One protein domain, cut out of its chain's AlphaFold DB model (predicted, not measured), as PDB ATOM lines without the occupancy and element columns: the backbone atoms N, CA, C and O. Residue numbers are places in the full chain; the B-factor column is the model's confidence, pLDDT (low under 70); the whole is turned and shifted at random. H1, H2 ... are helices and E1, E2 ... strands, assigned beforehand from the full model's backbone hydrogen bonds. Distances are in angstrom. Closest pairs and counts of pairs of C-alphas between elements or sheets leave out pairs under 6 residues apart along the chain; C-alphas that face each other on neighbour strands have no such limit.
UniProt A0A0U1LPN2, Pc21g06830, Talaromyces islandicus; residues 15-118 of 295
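AT A GLANCE: This is residues 15 to 118 of the 295 residues of the protein "Pc21g06830" of Talaromyces islandicus (UniProt A0A0U1LPN2). Two small two-stranded sheets, E3 with E4 and E1 with E2, meet loosely through E4 and E1, and helix H2 packs on E1 and E3, one strand from each sheet. H1 and the short H3 pack together at one end of the long axis, and the four-residue H4 lies at the other end, beyond E4. The printed part has 104 residues, with four named helices and four named strands in the order H1, H2, E1, E2, E3, H3, E4, H4; both sheets are antiparallel and the class is mixed, helices and strands. The whole is compact, with a radius of gyration of the C-alphas of 14.9 A, yet elongated in outline, with spans of 45 by 26 by 19 A.

HOW THE PARTS SIT: Look first at E3, residues 78 to 84, and E4, residues 106 to 112, antiparallel neighbours at 148 degrees; N 81 and O 109 are within hydrogen-bond range at 2.9 A, as are N 107 and O 83 at 2.8 A. Next find E1, residues 53 to 57, and E2, residues 63 to 67, a hairpin of antiparallel strands at 152 degrees, where N 54 and O 66 are 2.8 A apart. Between E1 and E4 the closest C-alphas are those of Val 56 and Val 107, 6.7 A apart; E1 and E3 are apart. H2, residues 35 to 46, has its closest C-alphas to E1 at Gln 44 and Phe 54, 6.5 A, and to E3 at Leu 45 and Pro 80, 6.6 A; H2 and E4 are near each other. H1, residues 15 to 27, touches H3, residues 87 to 91, with residues 18 to 23 alone; the closest C-alphas, of Ser 19 and Val 91, are 4.5 A apart. H4, residues 114 to 117, is only just apart from E3, with closest C-alphas at 8.1 A. In H1, H2 and H3 every O i to N i+4 pair is within hydrogen-bond range; H4 is too short for such a pair.

IN THESE COORDINATES: Find C-alpha 78 at (200.217, 100.516, 223.886); from there E3 runs 18.0 A, and E4 covers 19.0 A. E1 measures 13.1 A and E2 13.3 A. C-alpha 15 at (178.956, 83.085, 213.839) begins H1, 18.2 A long, and H2 is 16.6 A long. H3 is 6.5 A long, and H4, 5.4 A, ends at C-alpha 117, (210.835, 101.797, 221.354).

THE WHOLE: The C-alphas of Ser 28 and Phe 118 are the two farthest apart, at 48.0 A. The printed part has no cut. The link from H3 to E4, residues 92 to 105, is long. The mean pLDDT of the printed part is 94.0, and no printed residue is under 70.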
ATOM      1  N   TRP A  15     178.064  82.963 214.981       92.81
ATOM      2  CA  TRP A  15     178.956  83.085 213.839       92.81
ATOM      3  C   TRP A  15     178.233  82.839 212.510       92.81
ATOM      4  O   TRP A  15     178.235  83.727 211.672       92.81
ATOM      5  N   ARG A  16     177.568  81.691 212.321       93.94
ATOM      6  CA  ARG A  16     176.910  81.363 211.042       93.94
ATOM      7  C   ARG A  16     175.786  82.334 210.681       93.94
ATOM      8  O   ARG A  16     175.573  82.623 209.509       93.94
ATOM      9  N   ILE A  17     175.075  82.848 211.685       94.00
ATOM     10  CA  ILE A  17     174.058  83.888 211.483       94.00
ATOM     11  C   ILE A  17     174.726  85.191 211.023       94.00
ATOM     12  O   ILE A  17     174.287  85.800 210.048       94.00
ATOM     13  N   SER A  18     175.806  85.602 211.694       95.12
ATOM     14  CA  SER A  18     176.568  86.803 211.339       95.12
ATOM     15  C   SER A  18     177.213  86.695 209.957       95.12
ATOM     16  O   SER A  18     177.124  87.634 209.173       95.12
ATOM     17  N   SER A  19     177.801  85.544 209.628       96.06
ATOM     18  CA  SER A  19     178.465  85.300 208.347       96.06
ATOM     19  C   SER A  19     177.474  85.344 207.184       96.06
ATOM     20  O   SER A  19     177.751  85.969 206.162       96.06
ATOM     21  N   GLN A  20     176.288  84.744 207.351       96.50
ATOM     22  CA  GLN A  20     175.219  84.836 206.355       96.50
ATOM     23  C   GLN A  20     174.758  86.285 206.185       96.50
ATOM     24  O   GLN A  20     174.647  86.768 205.062       96.50
ATOM     25  N   ARG A  21     174.557  87.010 207.292       96.56
ATOM     26  CA  ARG A  21     174.146  88.417 207.249       96.56
ATOM     27  C   ARG A  21     175.182  89.306 206.558       96.56
ATOM     28  O   ARG A  21     174.803  90.189 205.792       96.56
ATOM     29  N   ALA A  22     176.472  89.071 206.795       96.44
ATOM     30  CA  ALA A  22     177.548  89.782 206.113       96.44
ATOM     31  C   ALA A  22     177.543  89.515 204.600       96.44
ATOM     32  O   ALA A  22     177.662  90.456 203.813       96.44
ATOM     33  N   ALA A  23     177.337  88.259 204.190       97.31
ATOM     34  CA  ALA A  23     177.201  87.895 202.783       97.31
ATOM     35  C   ALA A  23     175.979  88.562 202.125       97.31
ATOM     36  O   ALA A  23     176.094  89.103 201.025       97.31
ATOM     37  N   ASP A  24     174.828  88.578 202.802       98.06
ATOM     38  CA  ASP A  24     173.606  89.216 202.297       98.06
ATOM     39  C   ASP A  24     173.804  90.726 202.087       98.06
ATOM     40  O   ASP A  24     173.457  91.261 201.030       98.06
ATOM     41  N   LEU A  25     174.424  91.408 203.058       97.25
ATOM     42  CA  LEU A  25     174.743  92.835 202.968       97.25
ATOM     43  C   LEU A  25     175.705  93.122 201.813       97.25
ATOM     44  O   LEU A  25     175.412  93.987 200.983       97.25
ATOM     45  N   TYR A  26     176.795  92.360 201.699       94.88
ATOM     46  CA  TYR A  26     177.752  92.512 200.604       94.88
ATOM     47  C   TYR A  26     177.090  92.319 199.232       94.88
ATOM     48  O   TYR A  26     177.235  93.159 198.343       94.88
ATOM     49  N   ASN A  27     176.280  91.266 199.076       96.25
ATOM     50  CA  ASN A  27     175.556  90.978 197.835       96.25
ATOM     51  C   ASN A  27     174.519  92.055 197.483       96.25
ATOM     52  O   ASN A  27     174.240  92.280 196.306       96.25
ATOM     53  N   SER A  28     173.960  92.737 198.487       96.75
ATOM     54  CA  SER A  28     173.053  93.873 198.280       96.75
ATOM     55  C   SER A  28     173.770  95.172 197.878       96.75
ATOM     56  O   SER A  28     173.112  96.156 197.543       96.75
ATOM     57  N   GLY A  29     175.109  95.183 197.887       94.88
ATOM     58  CA  GLY A  29     175.932  96.355 197.586       94.88
ATOM     59  C   GLY A  29     176.196  97.260 198.791       94.88
ATOM     60  O   GLY A  29     176.601  98.409 198.604       94.88
ATOM     61  N   ALA A  30     175.967  96.777 200.018       95.81
ATOM     62  CA  ALA A  30     176.377  97.493 201.219       95.81
ATOM     63  C   ALA A  30     177.905  97.619 201.249       95.81
ATOM     64  O   ALA A  30     178.630  96.649 201.021       95.81
ATOM     65  N   LYS A  31     178.391  98.827 201.540       95.56
ATOM     66  CA  LYS A  31     179.825  99.095 201.660       95.56
ATOM     67  C   LYS A  31     180.327  98.606 203.010       95.56
ATOM     68  O   LYS A  31     179.699  98.879 204.032       95.56
ATOM     69  N   LEU A  32     181.480  97.951 203.017       95.81
ATOM     70  CA  LEU A  32     182.172  97.576 204.247       95.81
ATOM     71  C   LEU A  32     182.826  98.805 204.881       95.81
ATOM     72  O   LEU A  32     182.877  98.901 206.106       95.81
ATOM     73  N   TRP A  33     183.297  99.753 204.064       96.38
ATOM     74  CA  TRP A  33     183.926 100.985 204.540       96.38
ATOM     75  C   TRP A  33     183.335 102.234 203.887       96.38
ATOM     76  O   TRP A  33     183.021 102.276 202.697       96.38
ATOM     77  N   THR A  34     183.230 103.300 204.675       96.50
ATOM     78  CA  THR A  34     182.825 104.634 204.216       96.50
ATOM     79  C   THR A  34     183.864 105.660 204.657       96.50
ATOM     80  O   THR A  34     184.631 105.423 205.594       96.50
ATOM     81  N   ARG A  35     183.918 106.816 203.984       97.12
ATOM     82  CA  ARG A  35     184.869 107.878 204.364       97.12
ATOM     83  C   ARG A  35     184.556 108.410 205.749       97.12
ATOM     84  O   ARG A  35     185.468 108.744 206.495       97.12
ATOM     85  N   GLU A  36     183.272 108.504 206.056       96.88
ATOM     86  CA  GLU A  36     182.742 108.999 207.313       96.88
ATOM     87  C   GLU A  36     183.209 108.106 208.463       96.88
ATOM     88  O   GLU A  36     183.811 108.611 209.403       96.88
ATOM     89  N   TYR A  37     183.041 106.786 208.341       96.81
ATOM     90  CA  TYR A  37     183.432 105.834 209.387       96.81
ATOM     91  C   TYR A  37     184.946 105.777 209.595       96.81
ATOM     92  O   TYR A  37     185.410 105.701 210.730       96.81
ATOM     93  N   LEU A  38     185.727 105.868 208.512       97.56
ATOM     94  CA  LEU A  38     187.190 105.879 208.587       97.56
ATOM     95  C   LEU A  38     187.731 107.171 209.217       97.56
ATOM     96  O   LEU A  38     188.663 107.116 210.016       97.56
ATOM     97  N   LYS A  39     187.139 108.331 208.898       97.69
ATOM     98  CA  LYS A  39     187.492 109.611 209.540       97.69
ATOM     99  C   LYS A  39     187.106 109.629 211.010       97.69
ATOM    100  O   LYS A  39     187.874 110.123 211.827       97.69
ATOM    101  N   ASP A  40     185.923 109.111 211.320       97.69
ATOM    102  CA  ASP A  40     185.411 109.068 212.680       97.69
ATOM    103  C   ASP A  40     186.310 108.217 213.581       97.69
ATOM    104  O   ASP A  40     186.802 108.719 214.592       97.69
ATOM    105  N   ILE A  41     186.629 106.978 213.181       97.81
ATOM    106  CA  ILE A  41     187.492 106.129 214.007       97.81
ATOM    107  C   ILE A  41     188.905 106.701 214.145       97.81
ATOM    108  O   ILE A  41     189.451 106.677 215.242       97.81
ATOM    109  N   GLU A  42     189.485 107.268 213.082       97.50
ATOM    110  CA  GLU A  42     190.798 107.921 213.165       97.50
ATOM    111  C   GLU A  42     190.784 109.046 214.207       97.50
ATOM    112  O   GLU A  42     191.606 109.060 215.120       97.50
ATOM    113  N   HIS A  43     189.783 109.928 214.133       97.62
ATOM    114  CA  HIS A  43     189.616 111.030 215.076       97.62
ATOM    115  C   HIS A  43     189.422 110.537 216.517       97.62
ATOM    116  O   HIS A  43     189.949 111.132 217.457       97.62
ATOM    117  N   GLN A  44     188.675 109.452 216.723       98.00
ATOM    118  CA  GLN A  44     188.533 108.858 218.050       98.00
ATOM    119  C   GLN A  44     189.875 108.335 218.592       98.00
ATOM    120  O   GLN A  44     190.185 108.528 219.771       98.00
ATOM    121  N   LEU A  45     190.695 107.704 217.745       96.94
ATOM    122  CA  LEU A  45     191.999 107.166 218.138       96.94
ATOM    123  C   LEU A  45     193.041 108.262 218.420       96.94
ATOM    124  O   LEU A  45     193.827 108.101 219.362       96.94
ATOM    125  N   ASP A  46     192.967 109.404 217.732       95.62
ATOM    126  CA  ASP A  46     193.760 110.604 218.056       95.62
ATOM    127  C   ASP A  46     193.508 111.087 219.501       95.62
ATOM    128  O   ASP A  46     194.391 111.630 220.166       95.62
ATOM    129  N   HIS A  47     192.308 110.830 220.034       95.00
ATOM    130  CA  HIS A  47     191.905 111.173 221.402       95.00
ATOM    131  C   HIS A  47     191.996 109.982 222.372       95.00
ATOM    132  O   HIS A  47     191.404 109.988 223.457       95.00
ATOM    133  N   SER A  48     192.773 108.955 222.029       94.31
ATOM    134  CA  SER A  48     192.884 107.718 222.812       94.31
ATOM    135  C   SER A  48     193.398 107.891 224.247       94.31
ATOM    136  O   SER A  48     193.187 107.008 225.070       94.31
ATOM    137  N   TYR A  49     194.017 109.008 224.626       92.06
ATOM    138  CA  TYR A  49     194.395 109.237 226.031       92.06
ATOM    139  C   TYR A  49     193.257 109.797 226.892       92.06
ATOM    140  O   TYR A  49     193.282 109.678 228.120       92.06
ATOM    141  N   THR A  50     192.242 110.392 226.266       93.94
ATOM    142  CA  THR A  50     191.150 111.101 226.948       93.94
ATOM    143  C   THR A  50     189.788 110.449 226.736       93.94
ATOM    144  O   THR A  50     188.864 110.710 227.508       93.94
ATOM    145  N   MET A  51     189.644 109.561 225.751       96.12
ATOM    146  CA  MET A  51     188.406 108.824 225.502       96.12
ATOM    147  C   MET A  51     188.343 107.523 226.299       96.12
ATOM    148  O   MET A  51     189.262 106.709 226.280       96.12
ATOM    149  N   LYS A  52     187.219 107.293 226.983       97.50
ATOM    150  CA  LYS A  52     186.976 106.060 227.751       97.50
ATOM    151  C   LYS A  52     186.640 104.860 226.860       97.50
ATOM    152  O   LYS A  52     186.869 103.714 227.251       97.50
ATOM    153  N   ARG A  53     186.028 105.117 225.706       97.88
ATOM    154  CA  ARG A  53     185.524 104.109 224.772       97.88
ATOM    155  C   ARG A  53     185.653 104.612 223.344       97.88
ATOM    156  O   ARG A  53     185.706 105.823 223.140       97.88
ATOM    157  N   PHE A  54     185.673 103.668 222.413       98.25
ATOM    158  CA  PHE A  54     185.614 103.909 220.983       98.25
ATOM    159  C   PHE A  54     184.318 103.333 220.413       98.25
ATOM    160  O   PHE A  54     183.993 102.171 220.670       98.25
ATOM    161  N   SER A  55     183.610 104.128 219.626       98.00
ATOM    162  CA  SER A  55     182.448 103.727 218.846       98.00
ATOM    163  C   SER A  55     182.920 103.120 217.522       98.00
ATOM    164  O   SER A  55     183.602 103.782 216.744       98.00
ATOM    165  N   VAL A  56     182.577 101.861 217.251       97.62
ATOM    166  CA  VAL A  56     182.942 101.160 216.007       97.62
ATOM    167  C   VAL A  56     181.688 100.826 215.215       97.62
ATOM    168  O   VAL A  56     180.759 100.214 215.745       97.62
ATOM    169  N   HIS A  57     181.669 101.212 213.941       96.81
ATOM    170  CA  HIS A  57     180.559 100.936 213.038       96.81
ATOM    171  C   HIS A  57     180.624  99.510 212.484       96.81
ATOM    172  O   HIS A  57     181.672  99.023 212.059       96.81
ATOM    173  N   GLN A  58     179.476  98.844 212.487       95.88
ATOM    174  CA  GLN A  58     179.250  97.560 211.842       95.88
ATOM    175  C   GLN A  58     178.745  97.770 210.411       95.88
ATOM    176  O   GLN A  58     178.198  98.820 210.068       95.88
ATOM    177  N   ILE A  59     178.897  96.748 209.568       95.56
ATOM    178  CA  ILE A  59     178.502  96.804 208.149       95.56
ATOM    179  C   ILE A  59     176.985  96.909 207.929       95.56
ATOM    180  O   ILE A  59     176.536  97.228 206.832       95.56
ATOM    181  N   ASP A  60     176.180  96.638 208.956       94.62
ATOM    182  CA  ASP A  60     174.725  96.815 208.952       94.62
ATOM    183  C   ASP A  60     174.285  98.214 209.424       94.62
ATOM    184  O   ASP A  60     173.087  98.488 209.512       94.62
ATOM    185  N   GLY A  61     175.245  99.094 209.720       93.75
ATOM    186  CA  GLY A  61     175.025 100.468 210.159       93.75
ATOM    187  C   GLY A  61     174.831 100.641 211.666       93.75
ATOM    188  O   GLY A  61     174.755 101.788 212.111       93.75
ATOM    189  N   SER A  62     174.767  99.565 212.466       95.44
ATOM    190  CA  SER A  62     174.800  99.713 213.927       95.44
ATOM    191  C   SER A  62     176.208 100.014 214.440       95.44
ATOM    192  O   SER A  62     177.200  99.946 213.714       95.44
ATOM    193  N   THR A  63     176.290 100.395 215.711       97.31
ATOM    194  CA  THR A  63     177.536 100.785 216.370       97.31
ATOM    195  C   THR A  63     177.716  99.968 217.640       97.31
ATOM    196  O   THR A  63     176.760  99.759 218.390       97.31
ATOM    197  N   ILE A  64     178.950  99.543 217.896       96.88
ATOM    198  CA  ILE A  64     179.368  98.926 219.156       96.88
ATOM    199  C   ILE A  64     180.343  99.839 219.898       96.88
ATOM    200  O   ILE A  64     181.009 100.676 219.295       96.88
ATOM    201  N   GLU A  65     180.463  99.642 221.206       97.62
ATOM    202  CA  GLU A  65     181.372 100.398 222.066       97.62
ATOM    203  C   GLU A  65     182.511  99.502 222.558       97.62
ATOM    204  O   GLU A  65     182.280  98.527 223.278       97.62
ATOM    205  N   ILE A  66     183.751  99.854 222.227       96.75
ATOM    206  CA  ILE A  66     184.956  99.156 222.680       96.75
ATOM    207  C   ILE A  66     185.592  99.954 223.818       96.75
ATOM    208  O   ILE A  66     185.868 101.143 223.686       96.75
ATOM    209  N   SER A  67     185.834  99.308 224.960       96.75
ATOM    210  CA  SER A  67     186.505  99.965 226.089       96.75
ATOM    211  C   SER A  67     187.971 100.238 225.775       96.75
ATOM    212  O   SER A  67     188.671  99.361 225.277       96.75
ATOM    213  N   ASN A  68     188.440 101.439 226.110       96.94
ATOM    214  CA  ASN A  68     189.815 101.838 225.869       96.94
ATOM    215  C   ASN A  68     190.706 101.518 227.088       96.94
ATOM    216  O   ASN A  68     190.563 102.171 228.127       96.94
ATOM    217  N   PRO A  69     191.654 100.569 226.983       94.25
ATOM    218  CA  PRO A  69     192.551 100.211 228.079       94.25
ATOM    219  C   PRO A  69     193.579 101.307 228.401       94.25
ATOM    220  O   PRO A  69     194.254 101.218 229.423       94.25
ATOM    221  N   MET A  70     193.716 102.327 227.550       94.12
ATOM    222  CA  MET A  70     194.659 103.435 227.731       94.12
ATOM    223  C   MET A  70     194.043 104.663 228.404       94.12
ATOM    224  O   MET A  70     194.759 105.619 228.705       94.12
ATOM    225  N   PHE A  71     192.733 104.661 228.654       95.06
ATOM    226  CA  PHE A  71     192.053 105.790 229.280       95.06
ATOM    227  C   PHE A  71     192.650 106.090 230.662       95.06
ATOM    228  O   PHE A  71     192.659 105.226 231.538       95.06
ATOM    229  N   GLN A  72     193.130 107.324 230.855       91.44
ATOM    230  CA  GLN A  72     193.783 107.789 232.091       91.44
ATOM    231  C   GLN A  72     195.054 107.014 232.490       91.44
ATOM    232  O   GLN A  72     195.499 107.093 233.636       91.44
ATOM    233  N   VAL A  73     195.681 106.294 231.556       92.81
ATOM    234  CA  VAL A  73     196.987 105.667 231.787       92.81
ATOM    235  C   VAL A  73     198.084 106.709 231.572       92.81
ATOM    236  O   VAL A  73     198.203 107.273 230.491       92.81
ATOM    237  N   GLN A  74     198.905 106.959 232.597       89.00
ATOM    238  CA  GLN A  74     199.923 108.018 232.564       89.00
ATOM    239  C   GLN A  74     201.073 107.738 231.582       89.00
ATOM    240  O   GLN A  74     201.529 108.651 230.906       89.00
ATOM    241  N   ASN A  75     201.544 106.488 231.514       89.25
ATOM    242  CA  ASN A  75     202.663 106.068 230.659       89.25
ATOM    243  C   ASN A  75     202.276 104.804 229.871       89.25
ATOM    244  O   ASN A  75     202.684 103.695 230.228       89.25
ATOM    245  N   PRO A  76     201.408 104.932 228.859       91.00
ATOM    246  CA  PRO A  76     200.910 103.794 228.107       91.00
ATOM    247  C   PRO A  76     202.004 103.225 227.202       91.00
ATOM    248  O   PRO A  76     202.647 103.936 226.440       91.00
ATOM    249  N   ILE A  77     202.177 101.907 227.265       92.25
ATOM    250  CA  ILE A  77     203.073 101.153 226.373       92.25
ATOM    251  C   ILE A  77     202.360 100.644 225.115       92.25
ATOM    252  O   ILE A  77     202.944  99.905 224.327       92.25
ATOM    253  N   TRP A  78     201.083 100.979 224.959       93.62
ATOM    254  CA  TRP A  78     200.217 100.516 223.886       93.62
ATOM    255  C   TRP A  78     199.877 101.687 222.968       93.62
ATOM    256  O   TRP A  78     199.568 102.770 223.460       93.62
ATOM    257  N   LYS A  79     199.908 101.460 221.653       93.06
ATOM    258  CA  LYS A  79     199.406 102.401 220.642       93.06
ATOM    259  C   LYS A  79     198.179 101.793 219.966       93.06
ATOM    260  O   LYS A  79     198.287 100.674 219.449       93.06
ATOM    261  N   PRO A  80     197.025 102.478 219.976       95.75
ATOM    262  CA  PRO A  80     195.840 101.971 219.321       95.75
ATOM    263  C   PRO A  80     195.965 102.176 217.814       95.75
ATOM    264  O   PRO A  80     196.547 103.161 217.352       95.75
ATOM    265  N   HIS A  81     195.406 101.250 217.054       95.75
ATOM    266  CA  HIS A  81     195.338 101.325 215.604       95.75
ATOM    267  C   HIS A  81     194.096 100.596 215.098       95.75
ATOM    268  O   HIS A  81     193.487  99.780 215.796       95.75
ATOM    269  N   VAL A  82     193.727 100.896 213.859       96.12
ATOM    270  CA  VAL A  82     192.642 100.212 213.167       96.12
ATOM    271  C   VAL A  82     193.147  98.882 212.623       96.12
ATOM    272  O   VAL A  82     194.081  98.827 211.820       96.12
ATOM    273  N   LYS A  83     192.487  97.801 213.033       94.44
ATOM    274  CA  LYS A  83     192.673  96.463 212.480       94.44
ATOM    275  C   LYS A  83     191.509  96.132 211.568       94.44
ATOM    276  O   LYS A  83     190.370  96.000 212.011       94.44
ATOM    277  N   TYR A  84     191.806  95.998 210.288       93.56
ATOM    278  CA  TYR A  84     190.803  95.725 209.272       93.56
ATOM    279  C   TYR A  84     190.384  94.263 209.261       93.56
ATOM    280  O   TYR A  84     191.206  93.375 209.485       93.56
ATOM    281  N   GLN A  85     189.111  94.050 208.938       91.00
ATOM    282  CA  GLN A  85     188.556  92.745 208.627       91.00
ATOM    283  C   GLN A  85     188.018  92.753 207.205       91.00
ATOM    284  O   GLN A  85     187.060  93.456 206.888       91.00
ATOM    285  N   GLU A  86     188.673  92.001 206.328       90.00
ATOM    286  CA  GLU A  86     188.224  91.887 204.947       90.00
ATOM    287  C   GLU A  86     186.961  91.033 204.820       90.00
ATOM    288  O   GLU A  86     186.632  90.260 205.720       90.00
ATOM    289  N   TYR A  87     186.282  91.115 203.671       92.19
ATOM    290  CA  TYR A  87     185.047  90.364 203.430       92.19
ATOM    291  C   TYR A  87     185.177  88.875 203.781       92.19
ATOM    292  O   TYR A  87     184.309  88.313 204.443       92.19
ATOM    293  N   TRP A  88     186.290  88.241 203.403       90.00
ATOM    294  CA  TRP A  88     186.520  86.823 203.666       90.00
ATOM    295  C   TRP A  88     186.597  86.483 205.152       90.00
ATOM    296  O   TRP A  88     186.067  85.448 205.549       90.00
ATOM    297  N   GLN A  89     187.163  87.361 205.981       88.81
ATOM    298  CA  GLN A  89     187.176  87.175 207.435       88.81
ATOM    299  C   GLN A  89     185.770  87.262 208.037       88.81
ATOM    300  O   GLN A  89     185.491  86.603 209.030       88.81
ATOM    301  N   LEU A  90     184.860  88.010 207.405       91.50
ATOM    302  CA  LEU A  90     183.470  88.120 207.848       91.50
ATOM    303  C   LEU A  90     182.598  86.932 207.425       91.50
ATOM    304  O   LEU A  90     181.514  86.766 207.980       91.50
ATOM    305  N   VAL A  91     183.035  86.105 206.463       93.88
ATOM    306  CA  VAL A  91     182.193  85.021 205.914       93.88
ATOM    307  C   VAL A  91     182.785  83.611 205.975       93.88
ATOM    308  O   VAL A  91     182.015  82.651 205.971       93.88
ATOM    309  N   LYS A  92     184.115  83.446 206.017       90.56
ATOM    310  CA  LYS A  92     184.767  82.123 205.941       90.56
ATOM    311  C   LYS A  92     185.127  81.533 207.301       90.56
ATOM    312  O   LYS A  92     184.924  80.339 207.510       90.56
ATOM    313  N   GLU A  93     185.634  82.345 208.222       84.38
ATOM    314  CA  GLU A  93     186.194  81.873 209.491       84.38
ATOM    315  C   GLU A  93     185.552  82.571 210.680       84.38
ATOM    316  O   GLU A  93     185.344  83.778 210.651       84.38
ATOM    317  N   GLN A  94     185.267  81.817 211.746       86.12
ATOM    318  CA  GLN A  94     184.744  82.410 212.971       86.12
ATOM    319  C   GLN A  94     185.765  83.407 213.543       86.12
ATOM    320  O   GLN A  94     186.873  82.985 213.884       86.12
ATOM    321  N   PRO A  95     185.407  84.695 213.708       82.56
ATOM    322  CA  PRO A  95     186.336  85.688 214.207       82.56
ATOM    323  C   PRO A  95     186.780  85.361 215.628       82.56
ATOM    324  O   PRO A  95     185.986  84.965 216.488       82.56
ATOM    325  N   ASN A  96     188.061  85.604 215.891       80.00
ATOM    326  CA  ASN A  96     188.584  85.619 217.246       80.00
ATOM    327  C   ASN A  96     188.044  86.860 217.961       80.00
ATOM    328  O   ASN A  96     188.418  87.980 217.616       80.00
ATOM    329  N   GLY A  97     187.176  86.671 218.952       86.19
ATOM    330  CA  GLY A  97     186.651  87.780 219.739       86.19
ATOM    331  C   GLY A  97     185.197  87.615 220.171       86.19
ATOM    332  O   GLY A  97     184.601  86.548 219.981       86.19
ATOM    333  N   PRO A  98     184.642  88.666 220.795       92.00
ATOM    334  CA  PRO A  98     183.253  88.696 221.232       92.00
ATOM    335  C   PRO A  98     182.296  88.718 220.027       92.00
ATOM    336  O   PRO A  98     182.641  89.192 218.947       92.00
ATOM    337  N   ILE A  99     181.083  88.190 220.202       93.50
ATOM    338  CA  ILE A  99     180.092  88.031 219.118       93.50
ATOM    339  C   ILE A  99     179.726  89.385 218.490       93.50
ATOM    340  O   ILE A  99     179.439  89.480 217.298       93.50
ATOM    341  N   GLU A 100     179.777  90.445 219.288       93.88
ATOM    342  CA  GLU A 100     179.477  91.820 218.916       93.88
ATOM    343  C   GLU A 100     180.393  92.347 217.799       93.88
ATOM    344  O   GLU A 100     179.982  93.224 217.041       93.88
ATOM    345  N   THR A 101     181.605  91.802 217.635       94.12
ATOM    346  CA  THR A 101     182.545  92.254 216.593       94.12
ATOM    347  C   THR A 101     182.406  91.502 215.271       94.12
ATOM    348  O   THR A 101     183.105  91.836 214.317       94.12
ATOM    349  N   TYR A 102     181.518  90.504 215.171       94.38
ATOM    350  CA  TYR A 102     181.429  89.631 213.990       94.38
ATOM    351  C   TYR A 102     180.912  90.330 212.719       94.38
ATOM    352  O   TYR A 102     181.056  89.786 211.628       94.38
ATOM    353  N   LEU A 103     180.325  91.526 212.842       94.94
ATOM    354  CA  LEU A 103     179.892  92.373 211.716       94.94
ATOM    355  C   LEU A 103     180.762  93.627 211.539       94.94
ATOM    356  O   LEU A 103     180.393  94.542 210.805       94.94
ATOM    357  N   CYS A 104     181.897  93.718 212.225       95.56
ATOM    358  CA  CYS A 104     182.789  94.865 212.115       95.56
ATOM    359  C   CYS A 104     183.804  94.642 210.986       95.56
ATOM    360  O   CYS A 104     184.673  93.786 211.106       95.56
ATOM    361  N   SER A 105     183.761  95.453 209.925       94.88
ATOM    362  CA  SER A 105     184.779  95.465 208.852       94.88
ATOM    363  C   SER A 105     186.125  96.061 209.296       94.88
ATOM    364  O   SER A 105     187.116  96.046 208.562       94.88
ATOM    365  N   TYR A 106     186.177  96.611 210.507       95.44
ATOM    366  CA  TYR A 106     187.388  96.984 211.221       95.44
ATOM    367  C   TYR A 106     187.107  97.029 212.725       95.44
ATOM    368  O   TYR A 106     185.978  97.255 213.146       95.44
ATOM    369  N   VAL A 107     188.131  96.831 213.545       95.62
ATOM    370  CA  VAL A 107     188.075  96.981 215.006       95.62
ATOM    371  C   VAL A 107     189.260  97.808 215.491       95.62
ATOM    372  O   VAL A 107     190.214  98.040 214.746       95.62
ATOM    373  N   VAL A 108     189.209  98.250 216.746       96.19
ATOM    374  CA  VAL A 108     190.373  98.837 217.418       96.19
ATOM    375  C   VAL A 108     191.225  97.712 217.995       96.19
ATOM    376  O   VAL A 108     190.707  96.853 218.709       96.19
ATOM    377  N   ASP A 109     192.517  97.728 217.688       94.69
ATOM    378  CA  ASP A 109     193.523  96.851 218.290       94.69
ATOM    379  C   ASP A 109     194.684  97.705 218.837       94.69
ATOM    380  O   ASP A 109     194.772  98.911 218.584       94.69
ATOM    381  N   TRP A 110     195.577  97.100 219.617       94.31
ATOM    382  CA  TRP A 110     196.678  97.793 220.282       94.31
ATOM    383  C   TRP A 110     198.006  97.095 220.027       94.31
ATOM    384  O   TRP A 110     198.166  95.897 220.249       94.31
ATOM    385  N   SER A 111     199.009  97.869 219.629       92.50
ATOM    386  CA  SER A 111     200.381  97.379 219.502       92.50
ATOM    387  C   SER A 111     201.185  97.740 220.739       92.50
ATOM    388  O   SER A 111     201.234  98.904 221.136       92.50
ATOM    389  N   ASN A 112     201.841  96.747 221.344       92.75
ATOM    390  CA  ASN A 112     202.798  96.997 222.413       92.75
ATOM    391  C   ASN A 112     204.070  97.603 221.812       92.75
ATOM    392  O   ASN A 112     204.759  96.958 221.017       92.75
ATOM    393  N   LEU A 113     204.393  98.829 222.202       89.25
ATOM    394  CA  LEU A 113     205.534  99.557 221.672       89.25
ATOM    395  C   LEU A 113     206.830  99.297 222.437       89.25
ATOM    396  O   LEU A 113     207.879  99.676 221.939       89.25
ATOM    397  N   THR A 114     206.807  98.615 223.587       89.44
ATOM    398  CA  THR A 114     207.987  98.429 224.458       89.44
ATOM    399  C   THR A 114     209.208  97.959 223.669       89.44
ATOM    400  O   THR A 114     210.195  98.677 223.559       89.44
ATOM    401  N   ALA A 115     209.117  96.788 223.034       86.44
ATOM    402  CA  ALA A 115     210.233  96.209 222.287       86.44
ATOM    403  C   ALA A 115     210.615  97.011 221.032       86.44
ATOM    404  O   ALA A 115     211.726  96.866 220.528       86.44
ATOM    405  N   ARG A 116     209.696  97.816 220.488       84.25
ATOM    406  CA  ARG A 116     209.959  98.659 219.314       84.25
ATOM    407  C   ARG A 116     210.655  99.958 219.703       84.25
ATOM    408  O   ARG A 116     211.596 100.335 219.020       84.25
ATOM    409  N   ASN A 117     210.249 100.574 220.809       85.12
ATOM    410  CA  ASN A 117     210.835 101.797 221.354       85.12
ATOM    411  C   ASN A 117     212.243 101.563 221.913       85.12
ATOM    412  O   ASN A 117     213.034 102.494 221.967       85.12
ATOM    413  N   PHE A 118     212.569 100.325 222.297       87.06
ATOM    414  CA  PHE A 118     213.940  99.937 222.642       87.06
ATOM    415  C   PHE A 118     214.871  99.811 221.434       87.06
ATOM    416  O   PHE A 118     216.082  99.735 221.620       87.06
TER     417      PHE A 118